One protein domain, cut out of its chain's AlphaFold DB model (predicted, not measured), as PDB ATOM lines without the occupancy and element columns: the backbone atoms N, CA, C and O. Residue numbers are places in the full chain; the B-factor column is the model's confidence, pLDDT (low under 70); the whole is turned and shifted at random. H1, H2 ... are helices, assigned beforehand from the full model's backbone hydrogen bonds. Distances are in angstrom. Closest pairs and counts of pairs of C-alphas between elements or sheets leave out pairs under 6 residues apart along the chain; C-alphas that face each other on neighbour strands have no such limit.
ATOM      1  N   ILE A  83     144.177 122.836 221.937       73.00
ATOM      2  CA  ILE A  83     142.852 122.303 221.608       73.00
ATOM      3  C   ILE A  83     142.458 122.697 220.180       73.00
ATOM      4  O   ILE A  83     142.002 121.833 219.443       73.00
ATOM      5  N   LEU A  84     142.698 123.944 219.756       75.69
ATOM      6  CA  LEU A  84     142.363 124.469 218.416       75.69
ATOM      7  C   LEU A  84     143.180 123.859 217.256       75.69
ATOM      8  O   LEU A  84     142.770 123.948 216.095       75.69
ATOM      9  N   VAL A  85     144.341 123.263 217.545       82.88
ATOM     10  CA  VAL A  85     145.177 122.539 216.557       82.88
ATOM     11  C   VAL A  85     145.003 121.030 216.663       82.88
ATOM     12  O   VAL A  85     145.520 120.284 215.829       82.88
ATOM     13  N   SER A  86     144.273 120.554 217.672       87.25
ATOM     14  CA  SER A  86     144.038 119.128 217.841       87.25
ATOM     15  C   SER A  86     143.345 118.550 216.601       87.25
ATOM     16  O   SER A  86     142.464 119.181 216.010       87.25
ATOM     17  N   TYR A  87     143.722 117.330 216.212       88.25
ATOM     18  CA  TYR A  87     143.093 116.620 215.096       88.25
ATOM     19  C   TYR A  87     141.548 116.620 215.149       88.25
ATOM     20  O   TYR A  87     140.944 116.979 214.134       88.25
ATOM     21  N   PRO A  88     140.881 116.310 216.288       90.06
ATOM     22  CA  PRO A  88     139.418 116.307 216.335       90.06
ATOM     23  C   PRO A  88     138.807 117.700 216.138       90.06
ATOM     24  O   PRO A  88     137.783 117.813 215.469       90.06
ATOM     25  N   SER A  89     139.438 118.766 216.646       89.12
ATOM     26  CA  SER A  89     138.942 120.136 216.441       89.12
ATOM     27  C   SER A  89     139.008 120.559 214.971       89.12
ATOM     28  O   SER A  89     138.049 121.112 214.438       89.12
ATOM     29  N   LEU A  90     140.106 120.233 214.281       91.12
ATOM     30  CA  LEU A  90     140.287 120.549 212.867       91.12
ATOM     31  C   LEU A  90     139.313 119.754 211.995       91.12
ATOM     32  O   LEU A  90     138.753 120.308 211.047       91.12
ATOM     33  N   LEU A  91     139.087 118.480 212.325       92.75
ATOM     34  CA  LEU A  91     138.091 117.645 211.658       92.75
ATOM     35  C   LEU A  91     136.687 118.237 211.835       92.75
ATOM     36  O   LEU A  91     135.997 118.452 210.844       92.75
ATOM     37  N   LEU A  92     136.295 118.558 213.071       93.94
ATOM     38  CA  LEU A  92     134.989 119.140 213.378       93.94
ATOM     39  C   LEU A  92     134.778 120.465 212.640       93.94
ATOM     40  O   LEU A  92     133.777 120.621 211.948       93.94
ATOM     41  N   CYS A  93     135.739 121.389 212.709       93.50
ATOM     42  CA  CYS A  93     135.682 122.651 211.971       93.50
ATOM     43  C   CYS A  93     135.557 122.421 210.461       93.50
ATOM     44  O   CYS A  93     134.767 123.089 209.800       93.50
ATOM     45  N   THR A  94     136.295 121.454 209.907       94.06
ATOM     46  CA  THR A  94     136.202 121.111 208.481       94.06
ATOM     47  C   THR A  94     134.818 120.584 208.119       94.06
ATOM     48  O   THR A  94     134.257 121.018 207.117       94.06
ATOM     49  N   LEU A  95     134.249 119.689 208.929       94.38
ATOM     50  CA  LEU A  95     132.906 119.152 208.713       94.38
ATOM     51  C   LEU A  95     131.842 120.249 208.807       94.38
ATOM     52  O   LEU A  95     130.993 120.337 207.926       94.38
ATOM     53  N   LEU A  96     131.919 121.125 209.812       95.31
ATOM     54  CA  LEU A  96     130.990 122.248 209.975       95.31
ATOM     55  C   LEU A  96     131.053 123.216 208.790       95.31
ATOM     56  O   LEU A  96     130.017 123.587 208.242       95.31
ATOM     57  N   VAL A  97     132.260 123.577 208.347       95.44
ATOM     58  CA  VAL A  97     132.445 124.424 207.161       95.44
ATOM     59  C   VAL A  97     131.923 123.722 205.911       95.44
ATOM     60  O   VAL A  97     131.239 124.345 205.108       95.44
ATOM     61  N   PHE A  98     132.188 122.427 205.740       94.25
ATOM     62  CA  PHE A  98     131.706 121.663 204.589       94.25
ATOM     63  C   PHE A  98     130.172 121.567 204.546       94.25
ATOM     64  O   PHE A  98     129.573 121.750 203.484       94.25
ATOM     65  N   ILE A  99     129.526 121.344 205.692       93.50
ATOM     66  CA  ILE A  99     128.062 121.357 205.830       93.50
ATOM     67  C   ILE A  99     127.516 122.752 205.510       93.50
ATOM     68  O   ILE A  99     126.586 122.867 204.716       93.50
ATOM     69  N   GLY A 100     128.126 123.811 206.050       94.69
ATOM     70  CA  GLY A 100     127.739 125.194 205.762       94.69
ATOM     71  C   GLY A 100     127.872 125.554 204.279       94.69
ATOM     72  O   GLY A 100     126.960 126.136 203.698       94.69
ATOM     73  N   LEU A 101     128.963 125.144 203.627       94.44
ATOM     74  CA  LEU A 101     129.149 125.320 202.185       94.44
ATOM     75  C   LEU A 101     128.110 124.538 201.378       94.44
ATOM     76  O   LEU A 101     127.587 125.063 200.400       94.44
ATOM     77  N   SER A 102     127.791 123.310 201.795       93.69
ATOM     78  CA  SER A 102     126.762 122.489 201.144       93.69
ATOM     79  C   SER A 102     125.390 123.159 201.249       93.69
ATOM     80  O   SER A 102     124.670 123.246 200.262       93.69
ATOM     81  N   PHE A 103     125.055 123.704 202.417       92.81
ATOM     82  CA  PHE A 103     123.816 124.444 202.656       92.81
ATOM     83  C   PHE A 103     123.710 125.694 201.768       92.81
ATOM     84  O   PHE A 103     122.744 125.866 201.027       92.81
ATOM     85  N   ILE A 104     124.751 126.531 201.742       93.69
ATOM     86  CA  ILE A 104     124.785 127.725 200.883       93.69
ATOM     87  C   ILE A 104     124.651 127.332 199.406       93.69
ATOM     88  O   ILE A 104     123.860 127.930 198.677       93.69
ATOM     89  N   ALA A 105     125.371 126.298 198.964       93.19
ATOM     90  CA  ALA A 105     125.284 125.812 197.593       93.19
ATOM     91  C   ALA A 105     123.867 125.320 197.247       93.19
ATOM     92  O   ALA A 105     123.354 125.633 196.175       93.19
ATOM     93  N   GLY A 106     123.184 124.639 198.173       91.31
ATOM     94  CA  GLY A 106     121.784 124.244 198.012       91.31
ATOM     95  C   GLY A 106     120.850 125.435 197.765       91.31
ATOM     96  O   GLY A 106     119.937 125.335 196.942       91.31
ATOM     97  N   PHE A 107     121.082 126.580 198.421       89.88
ATOM     98  CA  PHE A 107     120.285 127.797 198.206       89.88
ATOM     99  C   PHE A 107     120.562 128.398 196.844       89.88
ATOM    100  O   PHE A 107     119.624 128.733 196.124       89.88
ATOM    101  N   VAL A 108     121.839 128.483 196.474       90.56
ATOM    102  CA  VAL A 108     122.258 128.987 195.166       90.56
ATOM    103  C   VAL A 108     121.605 128.176 194.054       90.56
ATOM    104  O   VAL A 108     121.014 128.761 193.153       90.56
ATOM    105  N   LEU A 141     109.014 133.336 196.247       69.75
ATOM    106  CA  LEU A 141     110.391 133.346 196.774       69.75
ATOM    107  C   LEU A 141     110.474 132.817 198.212       69.75
ATOM    108  O   LEU A 141     111.437 132.151 198.580       69.75
ATOM    109  N   TRP A 142     109.450 133.080 199.027       71.00
ATOM    110  CA  TRP A 142     109.408 132.653 200.423       71.00
ATOM    111  C   TRP A 142     109.437 131.127 200.578       71.00
ATOM    112  O   TRP A 142     110.117 130.627 201.467       71.00
ATOM    113  N   GLN A 143     108.802 130.378 199.671       70.56
ATOM    114  CA  GLN A 143     108.812 128.907 199.688       70.56
ATOM    115  C   GLN A 143     110.210 128.309 199.467       70.56
ATOM    116  O   GLN A 143     110.499 127.214 199.939       70.56
ATOM    117  N   ILE A 144     111.109 129.026 198.789       71.69
ATOM    118  CA  ILE A 144     112.494 128.575 198.583       71.69
ATOM    119  C   ILE A 144     113.278 128.616 199.892       71.69
ATOM    120  O   ILE A 144     114.082 127.720 200.157       71.69
ATOM    121  N   PHE A 145     113.033 129.654 200.695       73.75
ATOM    122  CA  PHE A 145     113.704 129.878 201.972       73.75
ATOM    123  C   PHE A 145     113.034 129.154 203.141       73.75
ATOM    124  O   PHE A 145     113.725 128.787 204.085       73.75
ATOM    125  N   SER A 146     111.723 128.909 203.079       69.25
ATOM    126  CA  SER A 146     110.981 128.251 204.160       69.25
ATOM    127  C   SER A 146     111.056 126.724 204.123       69.25
ATOM    128  O   SER A 146     110.922 126.087 205.164       69.25
ATOM    129  N   VAL A 147     111.330 126.124 202.960       71.56
ATOM    130  CA  VAL A 147     111.406 124.665 202.797       71.56
ATOM    131  C   VAL A 147     112.865 124.198 202.856       71.56
ATOM    132  O   VAL A 147     113.536 123.999 201.833       71.56
ATOM    133  N   ILE A 148     113.384 124.052 204.076       81.44
ATOM    134  CA  ILE A 148     114.711 123.481 204.356       81.44
ATOM    135  C   ILE A 148     114.558 121.976 204.607       81.44
ATOM    136  O   ILE A 148     114.634 121.498 205.734       81.44
ATOM    137  N   ASP A 149     114.340 121.232 203.527       81.25
ATOM    138  CA  ASP A 149     114.222 119.772 203.572       81.25
ATOM    139  C   ASP A 149     115.557 119.074 203.274       81.25
ATOM    140  O   ASP A 149     116.528 119.680 202.812       81.25
ATOM    141  N   THR A 150     115.590 117.752 203.441       85.12
ATOM    142  CA  THR A 150     116.721 116.889 203.053       85.12
ATOM    143  C   THR A 150     117.155 117.093 201.597       85.12
ATOM    144  O   THR A 150     118.346 117.028 201.289       85.12
ATOM    145  N   THR A 151     116.218 117.427 200.708       83.88
ATOM    146  CA  THR A 151     116.473 117.730 199.292       83.88
ATOM    147  C   THR A 151     117.429 118.906 199.098       83.88
ATOM    148  O   THR A 151     118.258 118.881 198.191       83.88
ATOM    149  N   HIS A 152     117.372 119.914 199.970       87.25
ATOM    150  CA  HIS A 152     118.251 121.076 199.923       87.25
ATOM    151  C   HIS A 152     119.711 120.691 200.170       87.25
ATOM    152  O   HIS A 152     120.600 121.064 199.402       87.25
ATOM    153  N   PHE A 153     119.940 119.895 201.215       87.81
ATOM    154  CA  PHE A 153     121.266 119.394 201.553       87.81
ATOM    155  C   PHE A 153     121.799 118.446 200.477       87.81
ATOM    156  O   PHE A 153     122.966 118.555 200.108       87.81
ATOM    157  N   ILE A 154     120.952 117.567 199.927       90.12
ATOM    158  CA  ILE A 154     121.334 116.656 198.836       90.12
ATOM    159  C   ILE A 154     121.774 117.452 197.603       90.12
ATOM    160  O   ILE A 154     122.838 117.185 197.051       90.12
ATOM    161  N   LEU A 155     121.003 118.463 197.197       90.19
ATOM    162  CA  LEU A 155     121.314 119.299 196.035       90.19
ATOM    163  C   LEU A 155     122.626 120.072 196.221       90.19
ATOM    164  O   LEU A 155     123.461 120.128 195.318       90.19
ATOM    165  N   GLY A 156     122.835 120.613 197.422       91.75
ATOM    166  CA  GLY A 156     124.077 121.268 197.810       91.75
ATOM    167  C   GLY A 156     125.285 120.334 197.764       91.75
ATOM    168  O   GLY A 156     126.293 120.651 197.132       91.75
ATOM    169  N   PHE A 157     125.166 119.147 198.356       91.69
ATOM    170  CA  PHE A 157     126.210 118.123 198.356       91.69
ATOM    171  C   PHE A 157     126.576 117.696 196.925       91.69
ATOM    172  O   PHE A 157     127.755 117.735 196.565       91.69
ATOM    173  N   LEU A 158     125.565 117.403 196.090       92.81
ATOM    174  CA  LEU A 158     125.723 117.058 194.670       92.81
ATOM    175  C   LEU A 158     126.451 118.154 193.888       92.81
ATOM    176  O   LEU A 158     127.344 117.858 193.091       92.81
ATOM    177  N   SER A 159     126.130 119.421 194.145       92.69
ATOM    178  CA  SER A 159     126.793 120.543 193.476       92.69
ATOM    179  C   SER A 159     128.276 120.662 193.853       92.69
ATOM    180  O   SER A 159     129.125 120.796 192.969       92.69
ATOM    181  N   LEU A 160     128.631 120.521 195.136       92.94
ATOM    182  CA  LEU A 160     130.028 120.563 195.579       92.94
ATOM    183  C   LEU A 160     130.835 119.375 195.054       92.94
ATOM    184  O   LEU A 160     131.992 119.546 194.661       92.94
ATOM    185  N   GLY A 161     130.237 118.182 195.007       90.50
ATOM    186  CA  GLY A 161     130.890 117.018 194.419       90.50
ATOM    187  C   GLY A 161     131.115 117.172 192.916       90.50
ATOM    188  O   GLY A 161     132.208 116.864 192.445       90.50
ATOM    189  N   ALA A 162     130.162 117.750 192.178       90.25
ATOM    190  CA  ALA A 162     130.338 118.078 190.761       90.25
ATOM    191  C   ALA A 162     131.452 119.117 190.530       90.25
ATOM    192  O   ALA A 162     132.278 118.961 189.634       90.25
ATOM    193  N   ILE A 163     131.552 120.151 191.371       90.44
ATOM    194  CA  ILE A 163     132.671 121.107 191.308       90.44
ATOM    195  C   ILE A 163     134.005 120.384 191.558       90.44
ATOM    196  O   ILE A 163     134.984 120.607 190.840       90.44
ATOM    197  N   GLY A 164     134.044 119.481 192.541       86.44
ATOM    198  CA  GLY A 164     135.220 118.671 192.854       86.44
ATOM    199  C   GLY A 164     135.675 117.782 191.693       86.44
ATOM    200  O   GLY A 164     136.878 117.702 191.423       86.44
ATOM    201  N   THR A 165     134.742 117.157 190.970       87.38
ATOM    202  CA  THR A 165     135.062 116.334 189.791       87.38
ATOM    203  C   THR A 165     135.540 117.168 188.613       87.38
ATOM    204  O   THR A 165     136.536 116.810 187.985       87.38
ATOM    205  N   ILE A 166     134.920 118.319 188.347       86.94
ATOM    206  CA  ILE A 166     135.364 119.245 187.292       86.94
ATOM    207  C   ILE A 166     136.806 119.700 187.556       86.94
ATOM    208  O   ILE A 166     137.651 119.657 186.662       86.94
ATOM    209  N   GLN A 167     137.134 120.046 188.804       82.69
ATOM    210  CA  GLN A 167     138.503 120.399 189.199       82.69
ATOM    211  C   GLN A 167     139.497 119.235 189.087       82.69
ATOM    212  O   GLN A 167     140.708 119.459 189.080       82.69
ATOM    213  N   LEU A 168     139.031 117.987 189.091       79.31
ATOM    214  CA  LEU A 168     139.869 116.808 188.871       79.31
ATOM    215  C   LEU A 168     140.145 116.586 187.376       79.31
ATOM    216  O   LEU A 168     141.233 116.144 187.025       79.31
ATOM    217  N   LEU A 169     139.192 116.943 186.513       74.06
ATOM    218  CA  LEU A 169     139.290 116.799 185.057       74.06
ATOM    219  C   LEU A 169     140.006 117.971 184.366       74.06
ATOM    220  O   LEU A 169     140.600 117.768 183.312       74.06
ATOM    221  N   GLY A 170     140.004 119.173 184.952       68.00
ATOM    222  CA  GLY A 170     140.625 120.383 184.385       68.00
ATOM    223  C   GLY A 170     142.083 120.250 183.889       68.00
ATOM    224  O   GLY A 170     142.404 120.820 182.848       68.00
ATOM    225  N   PRO A 171     142.975 119.484 184.549       69.31
ATOM    226  CA  PRO A 171     144.345 119.253 184.070       69.31
ATOM    227  C   PRO A 171     144.451 118.332 182.838       69.31
ATOM    228  O   PRO A 171     145.503 118.263 182.201       69.31
ATOM    229  N   ILE A 172     143.389 117.604 182.484       66.19
ATOM    230  CA  ILE A 172     143.381 116.623 181.393       66.19
ATOM    231  C   ILE A 172     142.998 117.339 180.092       66.19
ATOM    232  O   ILE A 172     141.838 117.383 179.687       66.19
ATOM    233  N   ARG A 173     143.997 117.893 179.393       57.78
ATOM    234  CA  ARG A 173     143.816 118.718 178.177       57.78
ATOM    235  C   ARG A 173     143.170 117.990 176.982       57.78
ATOM    236  O   ARG A 173     142.800 118.638 176.009       57.78
ATOM    237  N   ASN A 174     143.036 116.661 177.023       62.22
ATOM    238  CA  ASN A 174     142.527 115.853 175.909       62.22
ATOM    239  C   ASN A 174     141.534 114.770 176.369       62.22
ATOM    240  O   ASN A 174     141.741 113.578 176.158       62.22
ATOM    241  N   TYR A 175     140.430 115.173 177.005       59.38
ATOM    242  CA  TYR A 175     139.367 114.256 177.446       59.38
ATOM    243  C   TYR A 175     138.805 113.381 176.304       59.38
ATOM    244  O   TYR A 175     138.375 112.251 176.533       59.38
ATOM    245  N   ARG A 176     138.866 113.867 175.051       54.56
ATOM    246  CA  ARG A 176     138.402 113.154 173.848       54.56
ATOM    247  C   ARG A 176     139.079 111.798 173.639       54.56
ATOM    248  O   ARG A 176     138.422 110.894 173.132       54.56
ATOM    249  N   THR A 177     140.349 111.622 174.010       56.09
ATOM    250  CA  THR A 177     141.048 110.331 173.837       56.09
ATOM    251  C   THR A 177     140.675 109.314 174.914       56.09
ATOM    252  O   THR A 177     140.620 108.124 174.614       56.09
ATOM    253  N   LEU A 178     140.330 109.778 176.120       56.59
ATOM    254  CA  LEU A 178     139.859 108.953 177.240       56.59
ATOM    255  C   LEU A 178     138.488 108.324 176.933       56.59
ATOM    256  O   LEU A 178     138.280 107.137 177.165       56.59
ATOM    257  N   PHE A 179     137.587 109.088 176.307       56.03
ATOM    258  CA  PHE A 179     136.247 108.612 175.938       56.03
ATOM    259  C   PHE A 179     136.174 107.876 174.584       56.03
ATOM    260  O   PHE A 179     135.154 107.256 174.287       56.03
ATOM    261  N   ARG A 180     137.232 107.884 173.753       49.88
ATOM    262  CA  ARG A 180     137.196 107.263 172.409       49.88
ATOM    263  C   ARG A 180     137.238 105.729 172.430       49.88
ATOM    264  O   ARG A 180     136.695 105.103 171.526       49.88
ATOM    265  N   ASN A 181     137.830 105.116 173.458       47.97
ATOM    266  CA  ASN A 181     138.007 103.655 173.530       47.97
ATOM    267  C   ASN A 181     136.872 102.897 174.238       47.97
ATOM    268  O   ASN A 181     136.922 101.673 174.336       47.97
ATOM    269  N   HIS A 189     128.468  99.255 184.439       61.53
ATOM    270  CA  HIS A 189     129.757  99.762 184.945       61.53
ATOM    271  C   HIS A 189     129.934 101.279 184.781       61.53
ATOM    272  O   HIS A 189     130.810 101.877 185.405       61.53
ATOM    273  N   PHE A 190     129.126 101.911 183.928       66.06
ATOM    274  CA  PHE A 190     129.198 103.352 183.700       66.06
ATOM    275  C   PHE A 190     128.639 104.143 184.889       66.06
ATOM    276  O   PHE A 190     129.240 105.135 185.302       66.06
ATOM    277  N   GLN A 191     127.537 103.665 185.476       71.31
ATOM    278  CA  GLN A 191     126.938 104.272 186.663       71.31
ATOM    279  C   GLN A 191     127.874 104.166 187.877       71.31
ATOM    280  O   GLN A 191     128.096 105.167 188.559       71.31
ATOM    281  N   ASP A 192     128.511 103.008 188.077       74.62
ATOM    282  CA  ASP A 192     129.504 102.808 189.144       74.62
ATOM    283  C   ASP A 192     130.711 103.746 188.982       74.62
ATOM    284  O   ASP A 192     131.180 104.350 189.947       74.62
ATOM    285  N   GLY A 193     131.180 103.931 187.743       80.38
ATOM    286  CA  GLY A 193     132.276 104.846 187.432       80.38
ATOM    287  C   GLY A 193     131.966 106.295 187.812       80.38
ATOM    288  O   GLY A 193     132.794 106.949 188.447       80.38
ATOM    289  N   ILE A 194     130.769 106.794 187.481       81.94
ATOM    290  CA  ILE A 194     130.345 108.167 187.813       81.94
ATOM    291  C   ILE A 194     130.337 108.393 189.326       81.94
ATOM    292  O   ILE A 194     130.851 109.412 189.790       81.94
ATOM    293  N   MET A 195     129.803 107.445 190.096       83.62
ATOM    294  CA  MET A 195     129.740 107.563 191.555       83.62
ATOM    295  C   MET A 195     131.142 107.605 192.171       83.62
ATOM    296  O   MET A 195     131.413 108.456 193.016       83.62
ATOM    297  N   ILE A 196     132.071 106.763 191.706       86.00
ATOM    298  CA  ILE A 196     133.470 106.772 192.167       86.00
ATOM    299  C   ILE A 196     134.138 108.120 191.864       86.00
ATOM    300  O   ILE A 196     134.762 108.716 192.748       86.00
ATOM    301  N   PHE A 197     133.989 108.644 190.644       85.62
ATOM    302  CA  PHE A 197     134.517 109.967 190.301       85.62
ATOM    303  C   PHE A 197     133.925 111.047 191.204       85.62
ATOM    304  O   PHE A 197     134.670 111.845 191.765       85.62
ATOM    305  N   TYR A 198     132.612 111.028 191.415       88.81
ATOM    306  CA  TYR A 198     131.933 111.951 192.313       88.81
ATOM    307  C   TYR A 198     132.522 111.914 193.731       88.81
ATOM    308  O   TYR A 198     132.997 112.943 194.215       88.81
ATOM    309  N   PHE A 199     132.609 110.738 194.360       90.31
ATOM    310  CA  PHE A 199     133.173 110.591 195.708       90.31
ATOM    311  C   PHE A 199     134.635 111.038 195.792       90.31
ATOM    312  O   PHE A 199     135.012 111.718 196.748       90.31
ATOM    313  N   THR A 200     135.462 110.727 194.790       89.81
ATOM    314  CA  THR A 200     136.858 111.199 194.765       89.81
ATOM    315  C   THR A 200     136.945 112.725 194.648       89.81
ATOM    316  O   THR A 200     137.774 113.345 195.319       89.81
ATOM    317  N   GLY A 201     136.042 113.354 193.887       88.75
ATOM    318  CA  GLY A 201     135.877 114.807 193.833       88.75
ATOM    319  C   GLY A 201     135.513 115.409 195.192       88.75
ATOM    320  O   GLY A 201     136.117 116.397 195.612       88.75
ATOM    321  N   MET A 202     134.597 114.780 195.929       90.62
ATOM    322  CA  MET A 202     134.212 115.231 197.271       90.62
ATOM    323  C   MET A 202     135.347 115.121 198.280       90.62
ATOM    324  O   MET A 202     135.627 116.080 199.000       90.62
ATOM    325  N   LEU A 203     136.029 113.975 198.308       92.12
ATOM    326  CA  LEU A 203     137.174 113.747 199.186       92.12
ATOM    327  C   LEU A 203     138.286 114.765 198.915       92.12
ATOM    328  O   LEU A 203     138.893 115.272 199.856       92.12
ATOM    329  N   LYS A 204     138.505 115.139 197.648       90.75
ATOM    330  CA  LYS A 204     139.453 116.197 197.274       90.75
ATOM    331  C   LYS A 204     139.052 117.560 197.845       90.75
ATOM    332  O   LYS A 204     139.909 118.252 198.396       90.75
ATOM    333  N   ILE A 205     137.780 117.953 197.736       91.94
ATOM    334  CA  ILE A 205     137.288 119.221 198.299       91.94
ATOM    335  C   ILE A 205     137.408 119.217 199.827       91.94
ATOM    336  O   ILE A 205     137.955 120.164 200.392       91.94
ATOM    337  N   ALA A 206     136.983 118.140 200.490       92.69
ATOM    338  CA  ALA A 206     137.088 117.994 201.940       92.69
ATOM    339  C   ALA A 206     138.549 118.055 202.419       92.69
ATOM    340  O   ALA A 206     138.868 118.790 203.353       92.69
ATOM    341  N   TRP A 207     139.461 117.365 201.729       92.62
ATOM    342  CA  TRP A 207     140.895 117.422 202.013       92.62
ATOM    343  C   TRP A 207     141.480 118.823 201.797       92.62
ATOM    344  O   TRP A 207     142.275 119.302 202.608       92.62
ATOM    345  N   SER A 208     141.074 119.510 200.725       92.44
ATOM    346  CA  SER A 208     141.497 120.887 200.449       92.44
ATOM    347  C   SER A 208     141.043 121.848 201.550       92.44
ATOM    348  O   SER A 208     141.841 122.663 202.017       92.44
ATOM    349  N   LEU A 209     139.793 121.729 202.007       93.38
ATOM    350  CA  LEU A 209     139.255 122.523 203.113       93.38
ATOM    351  C   LEU A 209     139.995 122.238 204.418       93.38
ATOM    352  O   LEU A 209     140.442 123.181 205.066       93.38
ATOM    353  N   TYR A 210     140.213 120.964 204.750       94.06
ATOM    354  CA  TYR A 210     140.993 120.569 205.923       94.06
ATOM    355  C   TYR A 210     142.386 121.205 205.914       94.06
ATOM    356  O   TYR A 210     142.804 121.809 206.900       94.06
ATOM    357  N   LYS A 211     143.096 121.130 204.782       92.88
ATOM    358  CA  LYS A 211     144.429 121.729 204.639       92.88
ATOM    359  C   LYS A 211     144.406 123.244 204.813       92.88
ATOM    360  O   LYS A 211     145.263 123.765 205.522       92.88
ATOM    361  N   LYS A 212     143.425 123.934 204.223       93.88
ATOM    362  CA  LYS A 212     143.256 125.390 204.375       93.88
ATOM    363  C   LYS A 212     142.963 125.783 205.824       93.88
ATOM    364  O   LYS A 212     143.586 126.707 206.339       93.88
ATOM    365  N   ILE A 213     142.062 125.067 206.497       93.44
ATOM    366  CA  ILE A 213     141.713 125.310 207.904       93.44
ATOM    367  C   ILE A 213     142.921 125.035 208.801       93.44
ATOM    368  O   ILE A 213     143.227 125.837 209.677       93.44
ATOM    369  N   GLN A 214     143.662 123.956 208.544       92.25
ATOM    370  CA  GLN A 214     144.883 123.633 209.275       92.25
ATOM    371  C   GLN A 214     145.952 124.721 209.116       92.25
ATOM    372  O   GLN A 214     146.554 125.123 210.113       92.25
ATOM    373  N   SER A 215     146.201 125.204 207.894       90.25
ATOM    374  CA  SER A 215     147.172 126.281 207.673       90.25
ATOM    375  C   SER A 215     146.725 127.585 208.328       90.25
ATOM    376  O   SER A 215     147.540 128.273 208.934       90.25
ATOM    377  N   TRP A 216     145.432 127.906 208.254       88.94
ATOM    378  CA  TRP A 216     144.885 129.134 208.819       88.94
ATOM    379  C   TRP A 216     144.884 129.117 210.352       88.94
ATOM    380  O   TRP A 216     145.288 130.099 210.968       88.94
ATOM    381  N   SER A 217     144.524 127.986 210.964       88.12
ATOM    382  CA  SER A 217     144.597 127.780 212.417       88.12
ATOM    383  C   SER A 217     146.031 127.955 212.927       88.12
ATOM    384  O   SER A 217     146.264 128.732 213.849       88.12
ATOM    385  N   ARG A 218     147.023 127.330 212.270       85.06
ATOM    386  CA  ARG A 218     148.444 127.490 212.638       85.06
ATOM    387  C   ARG A 218     148.925 128.932 212.496       85.06
ATOM    388  O   ARG A 218     149.525 129.454 213.428       85.06
ATOM    389  N   TYR A 219     148.601 129.582 211.381       84.19
ATOM    390  CA  TYR A 219     148.952 130.980 211.137       84.19
ATOM    391  C   TYR A 219     148.403 131.916 212.225       84.19
ATOM    392  O   TYR A 219     149.134 132.733 212.783       84.19
ATOM    393  N   TRP A 220     147.122 131.774 212.580       77.75
ATOM    394  CA  TRP A 220     146.509 132.586 213.633       77.75
ATOM    395  C   TRP A 220     147.124 132.338 215.008       77.75
ATOM    396  O   TRP A 220     147.270 133.272 215.795       77.75
ATOM    397  N   LEU A 221     147.517 131.102 215.303       75.69
ATOM    398  CA  LEU A 221     148.152 130.768 216.571       75.69
ATOM    399  C   LEU A 221     149.577 131.290 216.681       75.69
ATOM    400  O   LEU A 221     149.960 131.739 217.756       75.69
ATOM    401  N   GLU A 222     150.335 131.309 215.588       71.69
ATOM    402  CA  GLU A 222     151.632 131.988 215.540       71.69
ATOM    403  C   GLU A 222     151.468 133.495 215.769       71.69
ATOM    404  O   GLU A 222     152.216 134.100 216.539       71.69
ATOM    405  N   GLN A 223     150.435 134.100 215.180       72.44
ATOM    406  CA  GLN A 223     150.137 135.517 215.372       72.44
ATOM    407  C   GLN A 223     149.726 135.846 216.818       72.44
ATOM    408  O   GLN A 223     150.077 136.912 217.328       72.44
ATOM    409  N   LEU A 224     149.001 134.946 217.491       68.56
ATOM    410  CA  LEU A 224     148.605 135.097 218.896       68.56
ATOM    411  C   LEU A 224     149.750 134.781 219.869       68.56
ATOM    412  O   LEU A 224     149.923 135.509 220.839       68.56
TER     413      LEU A 224
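What this domain is: This is residues 83 to 108, 141 to 181 and 189 to 224 of the 238 residues of the protein "RING-CH-type domain-containing protein" of Pneumocystis carinii (strain B80) (UniProt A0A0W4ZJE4). Three long helices, H1, H3 and H5, make a loose triangle, each touching the other two. H4 sticks out with residues 170 to 181. The printed part has 103 residues with five named helices, H1 to H5 in order, and no named strand. It is all helix and loose, radius of gyration of the C-alphas 17.3 A, spanning 56 by 39 by 22 A.

Where its parts are: Find C-alpha 87 at (143.093, 116.620, 215.096); H1 runs 31.4 A to residue 108. H2 is residues 141 to 146, H3 150 to 169 (28.9 A), H4 175 to 180. H5, residues 189 to 224, runs 52.5 A to C-alpha 224 at (148.605, 135.097, 218.896).

How they stand to each other: H1 touches H3, about perpendicular at 77 degrees; closest C-alphas Gly 106 and Gly 156, 3.8 A. H3 touches H5, about perpendicular at 89 degrees; closest C-alphas Gly 164 and Gly 201, 4.0 A. Every O i to N i+4 pair is within hydrogen-bond range in H1, H3, H4 and H5; in H2, 1 of 2.

The domain as a whole: Cuts leave gaps of 12.7 A (108 to 141) and 14.6 A (181 to 189). Among residues under pLDDT 70 are 170 to 181.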